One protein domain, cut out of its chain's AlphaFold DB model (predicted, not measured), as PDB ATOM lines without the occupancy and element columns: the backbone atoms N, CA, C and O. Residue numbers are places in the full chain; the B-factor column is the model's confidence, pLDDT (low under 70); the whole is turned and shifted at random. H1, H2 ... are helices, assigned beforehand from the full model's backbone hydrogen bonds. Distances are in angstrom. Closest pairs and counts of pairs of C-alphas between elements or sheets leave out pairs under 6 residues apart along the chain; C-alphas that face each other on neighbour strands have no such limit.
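What this domain is: This is residues 214 to 348 of the 1015 residues of an uncharacterized protein of Schistosoma margrebowiei (UniProt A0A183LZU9). Three helical hairpins, H1 with H2, H3 with H4 and H5 with H6, stack side by side in two layers: H1, H3 and H5 in one, H2, H4 and H6 in the other. The printed part has 135 residues, class all helix, in an up-and-down bundle, each helix running against the one before. It is compact, radius of gyration of the C-alphas 15.0 A, spans 49 by 33 by 21 A.

Where its parts are: Find C-alpha 215 at (45.989, 63.993, 50.713); H1 runs to 231, 24.7 A. Next find H2, 235 to 250, H3, 261 to 277, H4, 292 to 301, H5, 308 to 322, and H6, 327 to 344, ending at (45.164, 44.581, 31.059).

How they stand to each other: Look at the hubs: H3, with residues 268 to 275 alone, touches H4; the closest C-alphas, Val 268 and Leu 300, are 7.0 A apart. In H4 and H5 every O i to N i+4 pair is within hydrogen-bond range; H1 and H3 have 12 of 13, H2 10 of 12, H6 13 of 14.

The domain as a whole: The printed part has no cut; the H3 to H4 link is long. Confidence is low, for instance, at residues 251 to 263.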
ATOM      1  N   THR A 214      44.873  68.685  49.488       67.50
ATOM      2  CA  THR A 214      45.608  67.813  50.421       67.50
ATOM      3  C   THR A 214      45.297  66.329  50.201       67.50
ATOM      4  O   THR A 214      44.225  65.968  49.712       67.50
ATOM      5  N   LYS A 215      46.210  65.451  50.649       73.00
ATOM      6  CA  LYS A 215      45.989  63.993  50.713       73.00
ATOM      7  C   LYS A 215      44.688  63.626  51.439       73.00
ATOM      8  O   LYS A 215      43.959  62.748  50.993       73.00
ATOM      9  N   GLN A 216      44.390  64.323  52.536       74.75
ATOM     10  CA  GLN A 216      43.194  64.070  53.334       74.75
ATOM     11  C   GLN A 216      41.917  64.381  52.541       74.75
ATOM     12  O   GLN A 216      41.041  63.531  52.478       74.75
ATOM     13  N   THR A 217      41.860  65.503  51.804       74.94
ATOM     14  CA  THR A 217      40.701  65.794  50.934       74.94
ATOM     15  C   THR A 217      40.484  64.755  49.829       74.94
ATOM     16  O   THR A 217      39.340  64.489  49.479       74.94
ATOM     17  N   PHE A 218      41.545  64.124  49.309       79.94
ATOM     18  CA  PHE A 218      41.406  62.995  48.381       79.94
ATOM     19  C   PHE A 218      40.832  61.752  49.083       79.94
ATOM     20  O   PHE A 218      39.902  61.137  48.564       79.94
ATOM     21  N   SER A 219      41.337  61.408  50.273       79.69
ATOM     22  CA  SER A 219      40.848  60.272  51.068       79.69
ATOM     23  C   SER A 219      39.374  60.428  51.452       79.69
ATOM     24  O   SER A 219      38.592  59.505  51.239       79.69
ATOM     25  N   ASP A 220      38.989  61.598  51.968       82.00
ATOM     26  CA  ASP A 220      37.637  61.889  52.462       82.00
ATOM     27  C   ASP A 220      36.590  61.919  51.333       82.00
ATOM     28  O   ASP A 220      35.422  61.611  51.556       82.00
ATOM     29  N   ILE A 221      36.988  62.294  50.113       81.19
ATOM     30  CA  ILE A 221      36.102  62.292  48.938       81.19
ATOM     31  C   ILE A 221      36.046  60.894  48.305       81.19
ATOM     32  O   ILE A 221      34.971  60.452  47.905       81.19
ATOM     33  N   SER A 222      37.163  60.160  48.276       83.19
ATOM     34  CA  SER A 222      37.201  58.789  47.745       83.19
ATOM     35  C   SER A 222      36.393  57.811  48.603       83.19
ATOM     36  O   SER A 222      35.665  56.988  48.050       83.19
ATOM     37  N   SER A 223      36.448  57.926  49.937       84.88
ATOM     38  CA  SER A 223      35.588  57.132  50.826       84.88
ATOM     39  C   SER A 223      34.113  57.470  50.616       84.88
ATOM     40  O   SER A 223      33.325  56.570  50.356       84.88
ATOM     41  N   ARG A 224      33.743  58.757  50.581       85.50
ATOM     42  CA  ARG A 224      32.351  59.184  50.345       85.50
ATOM     43  C   ARG A 224      31.799  58.753  48.985       85.50
ATOM     44  O   ARG A 224      30.617  58.444  48.902       85.50
ATOM     45  N   LEU A 225      32.621  58.694  47.936       85.50
ATOM     46  CA  LEU A 225      32.241  58.103  46.643       85.50
ATOM     47  C   LEU A 225      32.065  56.574  46.736       85.50
ATOM     48  O   LEU A 225      31.161  56.018  46.116       85.50
ATOM     49  N   THR A 226      32.884  55.900  47.545       84.38
ATOM     50  CA  THR A 226      32.798  54.451  47.819       84.38
ATOM     51  C   THR A 226      31.571  54.096  48.678       84.38
ATOM     52  O   THR A 226      30.971  53.035  48.501       84.38
ATOM     53  N   ASP A 227      31.141  54.996  49.564       84.75
ATOM     54  CA  ASP A 227      29.888  54.899  50.323       84.75
ATOM     55  C   ASP A 227      28.673  55.202  49.429       84.75
ATOM     56  O   ASP A 227      27.703  54.446  49.419       84.75
ATOM     57  N   LEU A 228      28.749  56.248  48.596       84.25
ATOM     58  CA  LEU A 228      27.725  56.593  47.603       84.25
ATOM     59  C   LEU A 228      27.453  55.434  46.629       84.25
ATOM     60  O   LEU A 228      26.299  55.171  46.306       84.25
ATOM     61  N   PHE A 229      28.492  54.709  46.204       83.56
ATOM     62  CA  PHE A 229      28.366  53.510  45.367       83.56
ATOM     63  C   PHE A 229      27.516  52.403  46.020       83.56
ATOM     64  O   PHE A 229      26.779  51.715  45.318       83.56
ATOM     65  N   GLN A 230      27.576  52.246  47.348       81.00
ATOM     66  CA  GLN A 230      26.761  51.270  48.090       81.00
ATOM     67  C   GLN A 230      25.295  51.710  48.247       81.00
ATOM     68  O   GLN A 230      24.434  50.870  48.498       81.00
ATOM     69  N   ILE A 231      25.018  53.013  48.130       80.50
ATOM     70  CA  ILE A 231      23.687  53.618  48.304       80.50
ATOM     71  C   ILE A 231      22.955  53.761  46.960       80.50
ATOM     72  O   ILE A 231      21.739  53.606  46.898       80.50
ATOM     73  N   ALA A 232      23.676  54.062  45.878       77.94
ATOM     74  CA  ALA A 232      23.090  54.304  44.565       77.94
ATOM     75  C   ALA A 232      22.521  53.013  43.950       77.94
ATOM     76  O   ALA A 232      23.280  52.136  43.546       77.94
ATOM     77  N   GLU A 233      21.196  52.919  43.812       73.00
ATOM     78  CA  GLU A 233      20.525  51.774  43.170       73.00
ATOM     79  C   GLU A 233      20.725  51.712  41.639       73.00
ATOM     80  O   GLU A 233      20.550  50.655  41.033       73.00
ATOM     81  N   GLU A 234      21.087  52.825  40.986       79.12
ATOM     82  CA  GLU A 234      21.190  52.884  39.523       79.12
ATOM     83  C   GLU A 234      22.566  52.399  39.006       79.12
ATOM     84  O   GLU A 234      23.593  53.026  39.293       79.12
ATOM     85  N   PRO A 235      22.624  51.353  38.152       76.38
ATOM     86  CA  PRO A 235      23.888  50.756  37.713       76.38
ATOM     87  C   PRO A 235      24.737  51.681  36.826       76.38
ATOM     88  O   PRO A 235      25.954  51.521  36.762       76.38
ATOM     89  N   ARG A 236      24.127  52.672  36.158       79.81
ATOM     90  CA  ARG A 236      24.852  53.689  35.377       79.81
ATOM     91  C   ARG A 236      25.613  54.651  36.279       79.81
ATOM     92  O   ARG A 236      26.797  54.889  36.060       79.81
ATOM     93  N   VAL A 237      24.962  55.139  37.335       83.12
ATOM     94  CA  VAL A 237      25.577  55.994  38.359       83.12
ATOM     95  C   VAL A 237      26.703  55.236  39.067       83.12
ATOM     96  O   VAL A 237      27.813  55.757  39.171       83.12
ATOM     97  N   GLN A 238      26.471  53.974  39.447       84.31
ATOM     98  CA  GLN A 238      27.506  53.080  39.986       84.31
ATOM     99  C   GLN A 238      28.720  52.944  39.044       84.31
ATOM    100  O   GLN A 238      29.860  53.125  39.474       84.31
ATOM    101  N   ALA A 239      28.490  52.681  37.752       82.94
ATOM    102  CA  ALA A 239      29.552  52.576  36.748       82.94
ATOM    103  C   ALA A 239      30.322  53.897  36.553       82.94
ATOM    104  O   ALA A 239      31.548  53.879  36.442       82.94
ATOM    105  N   LYS A 240      29.633  55.049  36.566       84.19
ATOM    106  CA  LYS A 240      30.265  56.378  36.497       84.19
ATOM    107  C   LYS A 240      31.173  56.642  37.697       84.19
ATOM    108  O   LYS A 240      32.309  57.053  37.484       84.19
ATOM    109  N   ILE A 241      30.719  56.369  38.926       84.81
ATOM    110  CA  ILE A 241      31.534  56.529  40.147       84.81
ATOM    111  C   ILE A 241      32.842  55.736  40.020       84.81
ATOM    112  O   ILE A 241      33.928  56.291  40.195       84.81
ATOM    113  N   LEU A 242      32.745  54.454  39.658       83.81
ATOM    114  CA  LEU A 242      33.903  53.575  39.496       83.81
ATOM    115  C   LEU A 242      34.839  54.038  38.372       83.81
ATOM    116  O   LEU A 242      36.049  54.042  38.560       83.81
ATOM    117  N   GLY A 243      34.301  54.512  37.247       81.81
ATOM    118  CA  GLY A 243      35.088  55.061  36.138       81.81
ATOM    119  C   GLY A 243      35.784  56.401  36.424       81.81
ATOM    120  O   GLY A 243      36.551  56.859  35.584       81.81
ATOM    121  N   ILE A 244      35.523  57.037  37.572       82.62
ATOM    122  CA  ILE A 244      36.122  58.320  37.984       82.62
ATOM    123  C   ILE A 244      37.207  58.127  39.056       82.62
ATOM    124  O   ILE A 244      38.161  58.905  39.112       82.62
ATOM    125  N   LEU A 245      37.118  57.091  39.897       84.75
ATOM    126  CA  LEU A 245      38.099  56.846  40.967       84.75
ATOM    127  C   LEU A 245      39.555  56.679  40.463       84.75
ATOM    128  O   LEU A 245      40.449  57.256  41.095       84.75
ATOM    129  N   PRO A 246      39.843  55.984  39.339       80.75
ATOM    130  CA  PRO A 246      41.190  55.934  38.767       80.75
ATOM    131  C   PRO A 246      41.681  57.298  38.265       80.75
ATOM    132  O   PRO A 246      42.822  57.669  38.546       80.75
ATOM    133  N   ASP A 247      40.816  58.069  37.594       76.81
ATOM    134  CA  ASP A 247      41.134  59.415  37.093       76.81
ATOM    135  C   ASP A 247      41.525  60.342  38.252       76.81
ATOM    136  O   ASP A 247      42.584  60.976  38.219       76.81
ATOM    137  N   LEU A 248      40.731  60.357  39.331       76.62
ATOM    138  CA  LEU A 248      41.025  61.126  40.544       76.62
ATOM    139  C   LEU A 248      42.355  60.704  41.182       76.62
ATOM    140  O   LEU A 248      43.170  61.564  41.519       76.62
ATOM    141  N   ALA A 249      42.613  59.398  41.291       74.62
ATOM    142  CA  ALA A 249      43.859  58.856  41.837       74.62
ATOM    143  C   ALA A 249      45.083  59.037  40.913       74.62
ATOM    144  O   ALA A 249      46.218  58.821  41.349       74.62
ATOM    145  N   SER A 250      44.872  59.408  39.646       72.88
ATOM    146  CA  SER A 250      45.927  59.796  38.701       72.88
ATOM    147  C   SER A 250      46.303  61.280  38.802       72.88
ATOM    148  O   SER A 250      47.425  61.652  38.444       72.88
ATOM    149  N   SER A 251      45.399  62.124  39.313       67.06
ATOM    150  CA  SER A 251      45.621  63.566  39.401       67.06
ATOM    151  C   SER A 251      46.741  63.912  40.408       67.06
ATOM    152  O   SER A 251      46.778  63.369  41.516       67.06
ATOM    153  N   PRO A 252      47.695  64.798  40.060       60.31
ATOM    154  CA  PRO A 252      48.732  65.246  40.996       60.31
ATOM    155  C   PRO A 252      48.123  66.201  42.034       60.31
ATOM    156  O   PRO A 252      47.250  66.973  41.672       60.31
ATOM    157  N   CYS A 253      48.582  66.260  43.289       56.91
ATOM    158  CA  CYS A 253      48.030  67.241  44.242       56.91
ATOM    159  C   CYS A 253      48.634  68.643  44.039       56.91
ATOM    160  O   CYS A 253      49.810  68.799  43.696       56.91
ATOM    161  N   SER A 254      47.857  69.696  44.320       54.19
ATOM    162  CA  SER A 254      48.271  71.091  44.070       54.19
ATOM    163  C   SER A 254      49.471  71.573  44.902       54.19
ATOM    164  O   SER A 254      50.040  72.620  44.603       54.19
ATOM    165  N   SER A 255      49.866  70.828  45.940       51.34
ATOM    166  CA  SER A 255      51.049  71.082  46.774       51.34
ATOM    167  C   SER A 255      52.377  70.628  46.148       51.34
ATOM    168  O   SER A 255      53.429  70.825  46.754       51.34
ATOM    169  N   GLY A 256      52.349  69.972  44.982       50.41
ATOM    170  CA  GLY A 256      53.516  69.291  44.408       50.41
ATOM    171  C   GLY A 256      53.781  67.904  45.009       50.41
ATOM    172  O   GLY A 256      54.692  67.211  44.564       50.41
ATOM    173  N   CYS A 257      52.973  67.462  45.980       49.31
ATOM    174  CA  CYS A 257      52.943  66.062  46.387       49.31
ATOM    175  C   CYS A 257      52.235  65.229  45.310       49.31
ATOM    176  O   CYS A 257      51.050  65.419  45.046       49.31
ATOM    177  N   ILE A 258      52.940  64.262  44.734       58.47
ATOM    178  CA  ILE A 258      52.299  63.133  44.054       58.47
ATOM    179  C   ILE A 258      51.652  62.260  45.149       58.47
ATOM    180  O   ILE A 258      52.251  62.092  46.216       58.47
ATOM    181  N   LEU A 259      50.440  61.737  44.920       63.12
ATOM    182  CA  LEU A 259      49.825  60.740  45.812       63.12
ATOM    183  C   LEU A 259      50.756  59.525  45.917       63.12
ATOM    184  O   LEU A 259      51.196  58.998  44.894       63.12
ATOM    185  N   SER A 260      51.086  59.084  47.132       65.62
ATOM    186  CA  SER A 260      51.989  57.942  47.306       65.62
ATOM    187  C   SER A 260      51.264  56.621  47.048       65.62
ATOM    188  O   SER A 260      50.057  56.519  47.271       65.62
ATOM    189  N   ASP A 261      52.007  55.585  46.640       66.06
ATOM    190  CA  ASP A 261      51.481  54.221  46.455       66.06
ATOM    191  C   ASP A 261      50.695  53.728  47.696       66.06
ATOM    192  O   ASP A 261      49.729  52.985  47.555       66.06
ATOM    193  N   GLU A 262      51.056  54.200  48.897       69.19
ATOM    194  CA  GLU A 262      50.344  53.969  50.167       69.19
ATOM    195  C   GLU A 262      48.954  54.632  50.250       69.19
ATOM    196  O   GLU A 262      48.015  54.025  50.760       69.19
ATOM    197  N   ASP A 263      48.785  55.856  49.733       69.69
ATOM    198  CA  ASP A 263      47.469  56.515  49.727       69.69
ATOM    199  C   ASP A 263      46.531  55.728  48.798       69.69
ATOM    200  O   ASP A 263      45.391  55.411  49.141       69.69
ATOM    201  N   ARG A 264      47.057  55.346  47.624       75.62
ATOM    202  CA  ARG A 264      46.338  54.596  46.587       75.62
ATOM    203  C   ARG A 264      46.026  53.161  47.020       75.62
ATOM    204  O   ARG A 264      44.958  52.654  46.683       75.62
ATOM    205  N   SER A 265      46.905  52.513  47.790       77.75
ATOM    206  CA  SER A 265      46.660  51.157  48.301       77.75
ATOM    207  C   SER A 265      45.504  51.105  49.302       77.75
ATOM    208  O   SER A 265      44.787  50.108  49.326       77.75
ATOM    209  N   SER A 266      45.263  52.180  50.064       81.19
ATOM    210  CA  SER A 266      44.126  52.262  50.992       81.19
ATOM    211  C   SER A 266      42.767  52.253  50.272       81.19
ATOM    212  O   SER A 266      41.875  51.498  50.660       81.19
ATOM    213  N   LEU A 267      42.641  52.994  49.164       82.88
ATOM    214  CA  LEU A 267      41.449  52.991  48.307       82.88
ATOM    215  C   LEU A 267      41.260  51.633  47.615       82.88
ATOM    216  O   LEU A 267      40.175  51.062  47.648       82.88
ATOM    217  N   VAL A 268      42.329  51.061  47.053       84.69
ATOM    218  CA  VAL A 268      42.276  49.720  46.441       84.69
ATOM    219  C   VAL A 268      41.884  48.650  47.471       84.69
ATOM    220  O   VAL A 268      41.118  47.749  47.147       84.69
ATOM    221  N   TYR A 269      42.334  48.760  48.724       85.75
ATOM    222  CA  TYR A 269      41.912  47.870  49.809       85.75
ATOM    223  C   TYR A 269      40.404  47.976  50.094       85.75
ATOM    224  O   TYR A 269      39.752  46.952  50.292       85.75
ATOM    225  N   GLN A 270      39.830  49.185  50.075       84.00
ATOM    226  CA  GLN A 270      38.381  49.393  50.208       84.00
ATOM    227  C   GLN A 270      37.609  48.794  49.021       84.00
ATOM    228  O   GLN A 270      36.654  48.052  49.239       84.00
ATOM    229  N   LEU A 271      38.063  49.018  47.783       86.56
ATOM    230  CA  LEU A 271      37.455  48.453  46.570       86.56
ATOM    231  C   LEU A 271      37.521  46.913  46.530       86.56
ATOM    232  O   LEU A 271      36.556  46.266  46.128       86.56
ATOM    233  N   ILE A 272      38.616  46.307  47.007       84.75
ATOM    234  CA  ILE A 272      38.720  44.848  47.183       84.75
ATOM    235  C   ILE A 272      37.691  44.353  48.211       84.75
ATOM    236  O   ILE A 272      36.988  43.382  47.947       84.75
ATOM    237  N   ASN A 273      37.542  45.041  49.349       86.06
ATOM    238  CA  ASN A 273      36.536  44.669  50.349       86.06
ATOM    239  C   ASN A 273      35.102  44.818  49.824       86.06
ATOM    240  O   ASN A 273      34.244  44.034  50.221       86.06
ATOM    241  N   LEU A 274      34.821  45.782  48.939       84.56
ATOM    242  CA  LEU A 274      33.529  45.837  48.254       84.56
ATOM    243  C   LEU A 274      33.320  44.581  47.404       84.56
ATOM    244  O   LEU A 274      32.304  43.913  47.578       84.56
ATOM    245  N   LEU A 275      34.289  44.206  46.561       84.38
ATOM    246  CA  LEU A 275      34.206  42.998  45.725       84.38
ATOM    247  C   LEU A 275      33.976  41.721  46.554       84.38
ATOM    248  O   LEU A 275      33.166  40.868  46.175       84.38
ATOM    249  N   ASP A 276      34.640  41.603  47.705       83.12
ATOM    250  CA  ASP A 276      34.466  40.493  48.650       83.12
ATOM    251  C   ASP A 276      33.039  40.438  49.246       83.12
ATOM    252  O   ASP A 276      32.576  39.357  49.603       83.12
ATOM    253  N   ASN A 277      32.306  41.561  49.291       80.19
ATOM    254  CA  ASN A 277      30.975  41.672  49.911       80.19
ATOM    255  C   ASN A 277      29.787  41.853  48.936       80.19
ATOM    256  O   ASN A 277      28.647  41.787  49.393       80.19
ATOM    257  N   VAL A 278      29.989  42.053  47.622       76.50
ATOM    258  CA  VAL A 278      28.860  42.201  46.670       76.50
ATOM    259  C   VAL A 278      27.952  40.962  46.667       76.50
ATOM    260  O   VAL A 278      28.422  39.829  46.510       76.50
ATOM    261  N   SER A 279      26.639  41.183  46.770       66.56
ATOM    262  CA  SER A 279      25.599  40.172  46.567       66.56
ATOM    263  C   SER A 279      25.269  40.004  45.077       66.56
ATOM    264  O   SER A 279      24.868  40.939  44.387       66.56
ATOM    265  N   LEU A 280      25.425  38.780  44.569       66.50
ATOM    266  CA  LEU A 280      25.251  38.456  43.145       66.50
ATOM    267  C   LEU A 280      23.779  38.250  42.726       66.50
ATOM    268  O   LEU A 280      23.482  38.195  41.538       66.50
ATOM    269  N   GLU A 281      22.856  38.142  43.685       53.47
ATOM    270  CA  GLU A 281      21.471  37.691  43.452       53.47
ATOM    271  C   GLU A 281      20.549  38.773  42.857       53.47
ATOM    272  O   GLU A 281      19.560  38.451  42.201       53.47
ATOM    273  N   ASN A 282      20.878  40.060  43.020       50.69
ATOM    274  CA  ASN A 282      20.010  41.171  42.599       50.69
ATOM    275  C   ASN A 282      20.241  41.649  41.151       50.69
ATOM    276  O   ASN A 282      19.505  42.506  40.670       50.69
ATOM    277  N   GLN A 283      21.236  41.121  40.429       53.75
ATOM    278  CA  GLN A 283      21.638  41.650  39.112       53.75
ATOM    279  C   GLN A 283      20.842  41.097  37.911       53.75
ATOM    280  O   GLN A 283      21.121  41.446  36.766       53.75
ATOM    281  N   HIS A 284      19.824  40.260  38.135       47.78
ATOM    282  CA  HIS A 284      19.036  39.639  37.060       47.78
ATOM    283  C   HIS A 284      18.191  40.615  36.208       47.78
ATOM    284  O   HIS A 284      17.599  40.189  35.217       47.78
ATOM    285  N   THR A 285      18.113  41.900  36.573       43.75
ATOM    286  CA  THR A 285      17.226  42.905  35.953       43.75
ATOM    287  C   THR A 285      17.944  44.073  35.268       43.75
ATOM    288  O   THR A 285      17.296  44.826  34.541       43.75
ATOM    289  N   SER A 286      19.258  44.247  35.450       48.22
ATOM    290  CA  SER A 286      20.009  45.343  34.819       48.22
ATOM    291  C   SER A 286      20.231  45.109  33.319       48.22
ATOM    292  O   SER A 286      20.535  43.995  32.892       48.22
ATOM    293  N   SER A 287      20.153  46.174  32.516       48.59
ATOM    294  CA  SER A 287      20.564  46.153  31.105       48.59
ATOM    295  C   SER A 287      22.018  45.691  30.961       48.59
ATOM    296  O   SER A 287      22.884  46.179  31.690       48.59
ATOM    297  N   LYS A 288      22.290  44.809  29.988       53.53
ATOM    298  CA  LYS A 288      23.599  44.153  29.775       53.53
ATOM    299  C   LYS A 288      24.793  45.109  29.656       53.53
ATOM    300  O   LYS A 288      25.922  44.692  29.876       53.53
ATOM    301  N   ASP A 289      24.545  46.368  29.315       52.00
ATOM    302  CA  ASP A 289      25.569  47.377  29.044       52.00
ATOM    303  C   ASP A 289      26.218  47.967  30.313       52.00
ATOM    304  O   ASP A 289      27.246  48.635  30.213       52.00
ATOM    305  N   CYS A 290      25.644  47.751  31.508       59.38
ATOM    306  CA  CYS A 290      26.158  48.289  32.777       59.38
ATOM    307  C   CYS A 290      25.989  47.290  33.937       59.38
ATOM    308  O   CYS A 290      24.999  47.338  34.664       59.38
ATOM    309  N   ASN A 291      26.977  46.414  34.150       75.94
ATOM    310  CA  ASN A 291      27.093  45.616  35.376       75.94
ATOM    311  C   ASN A 291      28.177  46.220  36.284       75.94
ATOM    312  O   ASN A 291      29.361  46.203  35.946       75.94
ATOM    313  N   ALA A 292      27.786  46.693  37.468       76.25
ATOM    314  CA  ALA A 292      28.691  47.330  38.424       76.25
ATOM    315  C   ALA A 292      29.855  46.438  38.902       76.25
ATOM    316  O   ALA A 292      30.926  46.958  39.201       76.25
ATOM    317  N   VAL A 293      29.700  45.108  38.926       81.81
ATOM    318  CA  VAL A 293      30.793  44.171  39.255       81.81
ATOM    319  C   VAL A 293      31.850  44.167  38.149       81.81
ATOM    320  O   VAL A 293      33.042  44.161  38.450       81.81
ATOM    321  N   ILE A 294      31.434  44.237  36.880       82.31
ATOM    322  CA  ILE A 294      32.356  44.359  35.739       82.31
ATOM    323  C   ILE A 294      33.117  45.682  35.840       82.31
ATOM    324  O   ILE A 294      34.346  45.673  35.859       82.31
ATOM    325  N   CYS A 295      32.403  46.795  36.021       80.94
ATOM    326  CA  CYS A 295      33.016  48.115  36.164       80.94
ATOM    327  C   CYS A 295      33.959  48.204  37.378       80.94
ATOM    328  O   CYS A 295      34.941  48.937  37.330       80.94
ATOM    329  N   LEU A 296      33.705  47.451  38.458       84.56
ATOM    330  CA  LEU A 296      34.568  47.427  39.643       84.56
ATOM    331  C   LEU A 296      35.844  46.603  39.399       84.56
ATOM    332  O   LEU A 296      36.920  46.998  39.844       84.56
ATOM    333  N   ILE A 297      35.752  45.504  38.643       84.75
ATOM    334  CA  ILE A 297      36.917  44.727  38.186       84.75
ATOM    335  C   ILE A 297      37.782  45.556  37.218       84.75
ATOM    336  O   ILE A 297      39.006  45.533  37.333       84.75
ATOM    337  N   GLU A 298      37.164  46.310  36.304       83.75
ATOM    338  CA  GLU A 298      37.862  47.197  35.361       83.75
ATOM    339  C   GLU A 298      38.514  48.389  36.084       83.75
ATOM    340  O   GLU A 298      39.717  48.606  35.939       83.75
ATOM    341  N   CYS A 299      37.786  49.062  36.983       84.12
ATOM    342  CA  CYS A 299      38.327  50.092  37.876       84.12
ATOM    343  C   CYS A 299      39.551  49.587  38.660       84.12
ATOM    344  O   CYS A 299      40.547  50.296  38.780       84.12
ATOM    345  N   LEU A 300      39.519  48.351  39.176       82.94
ATOM    346  CA  LEU A 300      40.650  47.733  39.878       82.94
ATOM    347  C   LEU A 300      41.862  47.438  38.972       82.94
ATOM    348  O   LEU A 300      42.967  47.292  39.500       82.94
ATOM    349  N   THR A 301      41.706  47.369  37.644       78.19
ATOM    350  CA  THR A 301      42.847  47.208  36.722       78.19
ATOM    351  C   THR A 301      43.616  48.490  36.425       78.19
ATOM    352  O   THR A 301      44.816  48.402  36.172       78.19
ATOM    353  N   ASP A 302      42.991  49.662  36.547       79.25
ATOM    354  CA  ASP A 302      43.651  50.954  36.302       79.25
ATOM    355  C   ASP A 302      44.584  51.392  37.455       79.25
ATOM    356  O   ASP A 302      45.357  52.349  37.333       79.25
ATOM    357  N   PHE A 303      44.567  50.679  38.589       77.75
ATOM    358  CA  PHE A 303      45.473  50.916  39.716       77.75
ATOM    359  C   PHE A 303      46.768  50.096  39.620       77.75
ATOM    360  O   PHE A 303      46.772  48.876  39.455       77.75
ATOM    361  N   SER A 304      47.908  50.754  39.851       73.00
ATOM    362  CA  SER A 304      49.232  50.121  39.893       73.00
ATOM    363  C   SER A 304      49.484  49.357  41.206       73.00
ATOM    364  O   SER A 304      50.211  49.829  42.083       73.00
ATOM    365  N   VAL A 305      48.886  48.174  41.347       72.88
ATOM    366  CA  VAL A 305      49.006  47.303  42.533       72.88
ATOM    367  C   VAL A 305      50.341  46.536  42.563       72.88
ATOM    368  O   VAL A 305      50.840  46.099  41.527       72.88
ATOM    369  N   LYS A 306      50.925  46.361  43.760       71.19
ATOM    370  CA  LYS A 306      52.190  45.638  44.026       71.19
ATOM    371  C   LYS A 306      52.113  44.882  45.365       71.19
ATOM    372  O   LYS A 306      51.355  45.282  46.247       71.19
ATOM    373  N   GLY A 307      52.943  43.849  45.538       73.81
ATOM    374  CA  GLY A 307      53.108  43.129  46.813       73.81
ATOM    375  C   GLY A 307      51.842  42.412  47.295       73.81
ATOM    376  O   GLY A 307      51.012  42.008  46.485       73.81
ATOM    377  N   ASP A 308      51.676  42.281  48.613       77.25
ATOM    378  CA  ASP A 308      50.590  41.516  49.256       77.25
ATOM    379  C   ASP A 308      49.175  41.933  48.809       77.25
ATOM    380  O   ASP A 308      48.260  41.110  48.760       77.25
ATOM    381  N   LEU A 309      48.991  43.203  48.424       79.75
ATOM    382  CA  LEU A 309      47.724  43.714  47.897       79.75
ATOM    383  C   LEU A 309      47.349  43.056  46.553       79.75
ATOM    384  O   LEU A 309      46.167  42.873  46.274       79.75
ATOM    385  N   MET A 310      48.341  42.644  45.755       79.50
ATOM    386  CA  MET A 310      48.145  41.892  44.513       79.50
ATOM    387  C   MET A 310      47.669  40.462  44.802       79.50
ATOM    388  O   MET A 310      46.694  40.014  44.207       79.50
ATOM    389  N   ASP A 311      48.287  39.759  45.759       81.19
ATOM    390  CA  ASP A 311      47.853  38.407  46.149       81.19
ATOM    391  C   ASP A 311      46.477  38.414  46.848       81.19
ATOM    392  O   ASP A 311      45.708  37.449  46.716       81.19
ATOM    393  N   ARG A 312      46.101  39.521  47.510       84.44
ATOM    394  CA  ARG A 312      44.725  39.756  47.979       84.44
ATOM    395  C   ARG A 312      43.756  39.983  46.814       84.44
ATOM    396  O   ARG A 312      42.750  39.284  46.753       84.44
ATOM    397  N   LEU A 313      44.075  40.873  45.870       85.56
ATOM    398  CA  LEU A 313      43.262  41.140  44.672       85.56
ATOM    399  C   LEU A 313      43.018  39.866  43.845       85.56
ATOM    400  O   LEU A 313      41.879  39.548  43.508       85.56
ATOM    401  N   HIS A 314      44.073  39.083  43.596       85.44
ATOM    402  CA  HIS A 314      43.976  37.759  42.977       85.44
ATOM    403  C   HIS A 314      42.983  36.863  43.728       85.44
ATOM    404  O   HIS A 314      42.180  36.164  43.115       85.44
ATOM    405  N   SER A 315      43.029  36.874  45.061       86.12
ATOM    406  CA  SER A 315      42.162  36.035  45.888       86.12
ATOM    407  C   SER A 315      40.701  36.476  45.860       86.12
ATOM    408  O   SER A 315      39.847  35.602  45.749       86.12
ATOM    409  N   ALA A 316      40.424  37.781  45.859       85.62
ATOM    410  CA  ALA A 316      39.078  38.331  45.700       85.62
ATOM    411  C   ALA A 316      38.460  37.955  44.339       85.62
ATOM    412  O   ALA A 316      37.325  37.480  44.281       85.62
ATOM    413  N   PHE A 317      39.225  38.051  43.241       87.62
ATOM    414  CA  PHE A 317      38.770  37.607  41.914       87.62
ATOM    415  C   PHE A 317      38.420  36.108  41.875       87.62
ATOM    416  O   PHE A 317      37.381  35.735  41.334       87.62
ATOM    417  N   PHE A 318      39.239  35.233  42.471       86.25
ATOM    418  CA  PHE A 318      38.911  33.802  42.535       86.25
ATOM    419  C   PHE A 318      37.713  33.512  43.460       86.25
ATOM    420  O   PHE A 318      36.859  32.702  43.108       86.25
ATOM    421  N   GLN A 319      37.582  34.227  44.583       86.38
ATOM    422  CA  GLN A 319      36.423  34.119  45.482       86.38
ATOM    423  C   GLN A 319      35.129  34.688  44.883       86.38
ATOM    424  O   GLN A 319      34.044  34.300  45.311       86.38
ATOM    425  N   LEU A 320      35.194  35.588  43.898       85.44
ATOM    426  CA  LEU A 320      34.022  35.972  43.107       85.44
ATOM    427  C   LEU A 320      33.542  34.795  42.245       85.44
ATOM    428  O   LEU A 320      32.353  34.485  42.246       85.44
ATOM    429  N   LEU A 321      34.462  34.098  41.566       84.62
ATOM    430  CA  LEU A 321      34.135  32.934  40.733       84.62
ATOM    431  C   LEU A 321      33.555  31.767  41.553       84.62
ATOM    432  O   LEU A 321      32.592  31.151  41.104       84.62
ATOM    433  N   ASP A 322      34.065  31.510  42.765       83.81
ATOM    434  CA  ASP A 322      33.492  30.516  43.694       83.81
ATOM    435  C   ASP A 322      32.064  30.871  44.172       83.81
ATOM    436  O   ASP A 322      31.304  29.976  44.541       83.81
ATOM    437  N   ARG A 323      31.677  32.157  44.164       82.50
ATOM    438  CA  ARG A 323      30.344  32.645  44.583       82.50
ATOM    439  C   ARG A 323      29.311  32.716  43.446       82.50
ATOM    440  O   ARG A 323      28.172  33.113  43.684       82.50
ATOM    441  N   CYS A 324      29.676  32.371  42.210       79.62
ATOM    442  CA  CYS A 324      28.806  32.549  41.044       79.62
ATOM    443  C   CYS A 324      27.665  31.515  40.973       79.62
ATOM    444  O   CYS A 324      27.857  30.385  40.520       79.62
ATOM    445  N   ASN A 325      26.444  31.937  41.318       66.75
ATOM    446  CA  ASN A 325      25.210  31.149  41.191       66.75
ATOM    447  C   ASN A 325      24.705  31.048  39.729       66.75
ATOM    448  O   ASN A 325      23.585  31.443  39.416       66.75
ATOM    449  N   GLY A 326      25.525  30.523  38.813       73.62
ATOM    450  CA  GLY A 326      25.132  30.266  37.420       73.62
ATOM    451  C   GLY A 326      26.310  30.193  36.446       73.62
ATOM    452  O   GLY A 326      27.305  30.896  36.615       73.62
ATOM    453  N   LEU A 327      26.196  29.352  35.409       78.69
ATOM    454  CA  LEU A 327      27.276  29.140  34.434       78.69
ATOM    455  C   LEU A 327      27.535  30.370  33.552       78.69
ATOM    456  O   LEU A 327      28.696  30.692  33.315       78.69
ATOM    457  N   ASP A 328      26.494  31.071  33.095       77.50
ATOM    458  CA  ASP A 328      26.645  32.222  32.192       77.50
ATOM    459  C   ASP A 328      27.431  33.368  32.844       77.50
ATOM    460  O   ASP A 328      28.451  33.802  32.306       77.50
ATOM    461  N   PHE A 329      27.026  33.785  34.050       78.31
ATOM    462  CA  PHE A 329      27.741  34.796  34.837       78.31
ATOM    463  C   PHE A 329      29.167  34.353  35.184       78.31
ATOM    464  O   PHE A 329      30.103  35.140  35.054       78.31
ATOM    465  N   TYR A 330      29.364  33.084  35.562       86.44
ATOM    466  CA  TYR A 330      30.697  32.530  35.801       86.44
ATOM    467  C   TYR A 330      31.601  32.656  34.560       86.44
ATOM    468  O   TYR A 330      32.746  33.087  34.692       86.44
ATOM    469  N   PHE A 331      31.109  32.354  33.353       85.62
ATOM    470  CA  PHE A 331      31.898  32.496  32.124       85.62
ATOM    471  C   PHE A 331      32.123  33.958  31.710       85.62
ATOM    472  O   PHE A 331      33.205  34.290  31.216       85.62
ATOM    473  N   GLU A 332      31.153  34.845  31.942       84.94
ATOM    474  CA  GLU A 332      31.304  36.285  31.718       84.94
ATOM    475  C   GLU A 332      32.388  36.886  32.623       84.94
ATOM    476  O   GLU A 332      33.345  37.489  32.120       84.94
ATOM    477  N   TYR A 333      32.309  36.645  33.935       86.69
ATOM    478  CA  TYR A 333      33.323  37.091  34.887       86.69
ATOM    479  C   TYR A 333      34.675  36.409  34.643       86.69
ATOM    480  O   TYR A 333      35.698  37.089  34.687       86.69
ATOM    481  N   LEU A 334      34.720  35.113  34.299       89.81
ATOM    482  CA  LEU A 334      35.971  34.409  33.979       89.81
ATOM    483  C   LEU A 334      36.695  35.050  32.787       89.81
ATOM    484  O   LEU A 334      37.915  35.228  32.840       89.81
ATOM    485  N   ARG A 335      35.966  35.428  31.728       88.81
ATOM    486  CA  ARG A 335      36.519  36.134  30.559       88.81
ATOM    487  C   ARG A 335      37.150  37.470  30.963       88.81
ATOM    488  O   ARG A 335      38.242  37.793  30.499       88.81
ATOM    489  N   ILE A 336      36.480  38.231  31.826       86.81
ATOM    490  CA  ILE A 336      36.914  39.568  32.252       86.81
ATOM    491  C   ILE A 336      38.101  39.458  33.216       86.81
ATOM    492  O   ILE A 336      39.173  39.971  32.915       86.81
ATOM    493  N   ILE A 337      37.979  38.669  34.286       88.06
ATOM    494  CA  ILE A 337      39.058  38.389  35.249       88.06
ATOM    495  C   ILE A 337      40.311  37.855  34.542       88.06
ATOM    496  O   ILE A 337      41.420  38.289  34.846       88.06
ATOM    497  N   THR A 338      40.169  36.965  33.555       86.50
ATOM    498  CA  THR A 338      41.326  36.450  32.803       86.50
ATOM    499  C   THR A 338      41.962  37.528  31.914       86.50
ATOM    500  O   THR A 338      43.187  37.561  31.788       86.50
ATOM    501  N   ARG A 339      41.181  38.458  31.342       87.06
ATOM    502  CA  ARG A 339      41.718  39.633  30.628       87.06
ATOM    503  C   ARG A 339      42.505  40.536  31.574       87.06
ATOM    504  O   ARG A 339      43.618  40.941  31.239       87.06
ATOM    505  N   CYS A 340      41.956  40.814  32.751       83.19
ATOM    506  CA  CYS A 340      42.606  41.597  33.792       83.19
ATOM    507  C   CYS A 340      43.933  40.945  34.213       83.19
ATOM    508  O   CYS A 340      44.986  41.557  34.080       83.19
ATOM    509  N   LEU A 341      43.916  39.672  34.614       83.50
ATOM    510  CA  LEU A 341      45.094  38.970  35.139       83.50
ATOM    511  C   LEU A 341      46.207  38.711  34.108       83.50
ATOM    512  O   LEU A 341      47.357  38.530  34.507       83.50
ATOM    513  N   LEU A 342      45.893  38.647  32.805       81.75
ATOM    514  CA  LEU A 342      46.857  38.235  31.770       81.75
ATOM    515  C   LEU A 342      47.194  39.294  30.708       81.75
ATOM    516  O   LEU A 342      48.147  39.083  29.953       81.75
ATOM    517  N   ILE A 343      46.419  40.378  30.586       78.62
ATOM    518  CA  ILE A 343      46.549  41.351  29.482       78.62
ATOM    519  C   ILE A 343      46.501  42.806  29.970       78.62
ATOM    520  O   ILE A 343      47.332  43.601  29.543       78.62
ATOM    521  N   SER A 344      45.520  43.169  30.805       67.00
ATOM    522  CA  SER A 344      45.164  44.581  31.059       67.00
ATOM    523  C   SER A 344      45.399  45.084  32.489       67.00
ATOM    524  O   SER A 344      45.280  46.280  32.710       67.00
ATOM    525  N   GLY A 345      45.685  44.208  33.453       60.88
ATOM    526  CA  GLY A 345      45.715  44.545  34.879       60.88
ATOM    527  C   GLY A 345      47.078  44.928  35.465       60.88
ATOM    528  O   GLY A 345      48.053  45.114  34.728       60.88
ATOM    529  N   PRO A 346      47.160  45.041  36.809       58.31
ATOM    530  CA  PRO A 346      48.370  45.465  37.508       58.31
ATOM    531  C   PRO A 346      49.567  44.577  37.168       58.31
ATOM    532  O   PRO A 346      49.429  43.371  36.967       58.31
ATOM    533  N   ALA A 347      50.744  45.208  37.094       58.91
ATOM    534  CA  ALA A 347      51.941  44.683  36.442       58.91
ATOM    535  C   ALA A 347      52.196  43.186  36.704       58.91
ATOM    536  O   ALA A 347      52.549  42.796  37.817       58.91
ATOM    537  N   LEU A 348      52.050  42.384  35.639       64.06
ATOM    538  CA  LEU A 348      52.212  40.924  35.624       64.06
ATOM    539  C   LEU A 348      53.411  40.454  36.472       64.06
ATOM    540  O   LEU A 348      54.493  41.040  36.339       64.06
TER     541      LEU A 348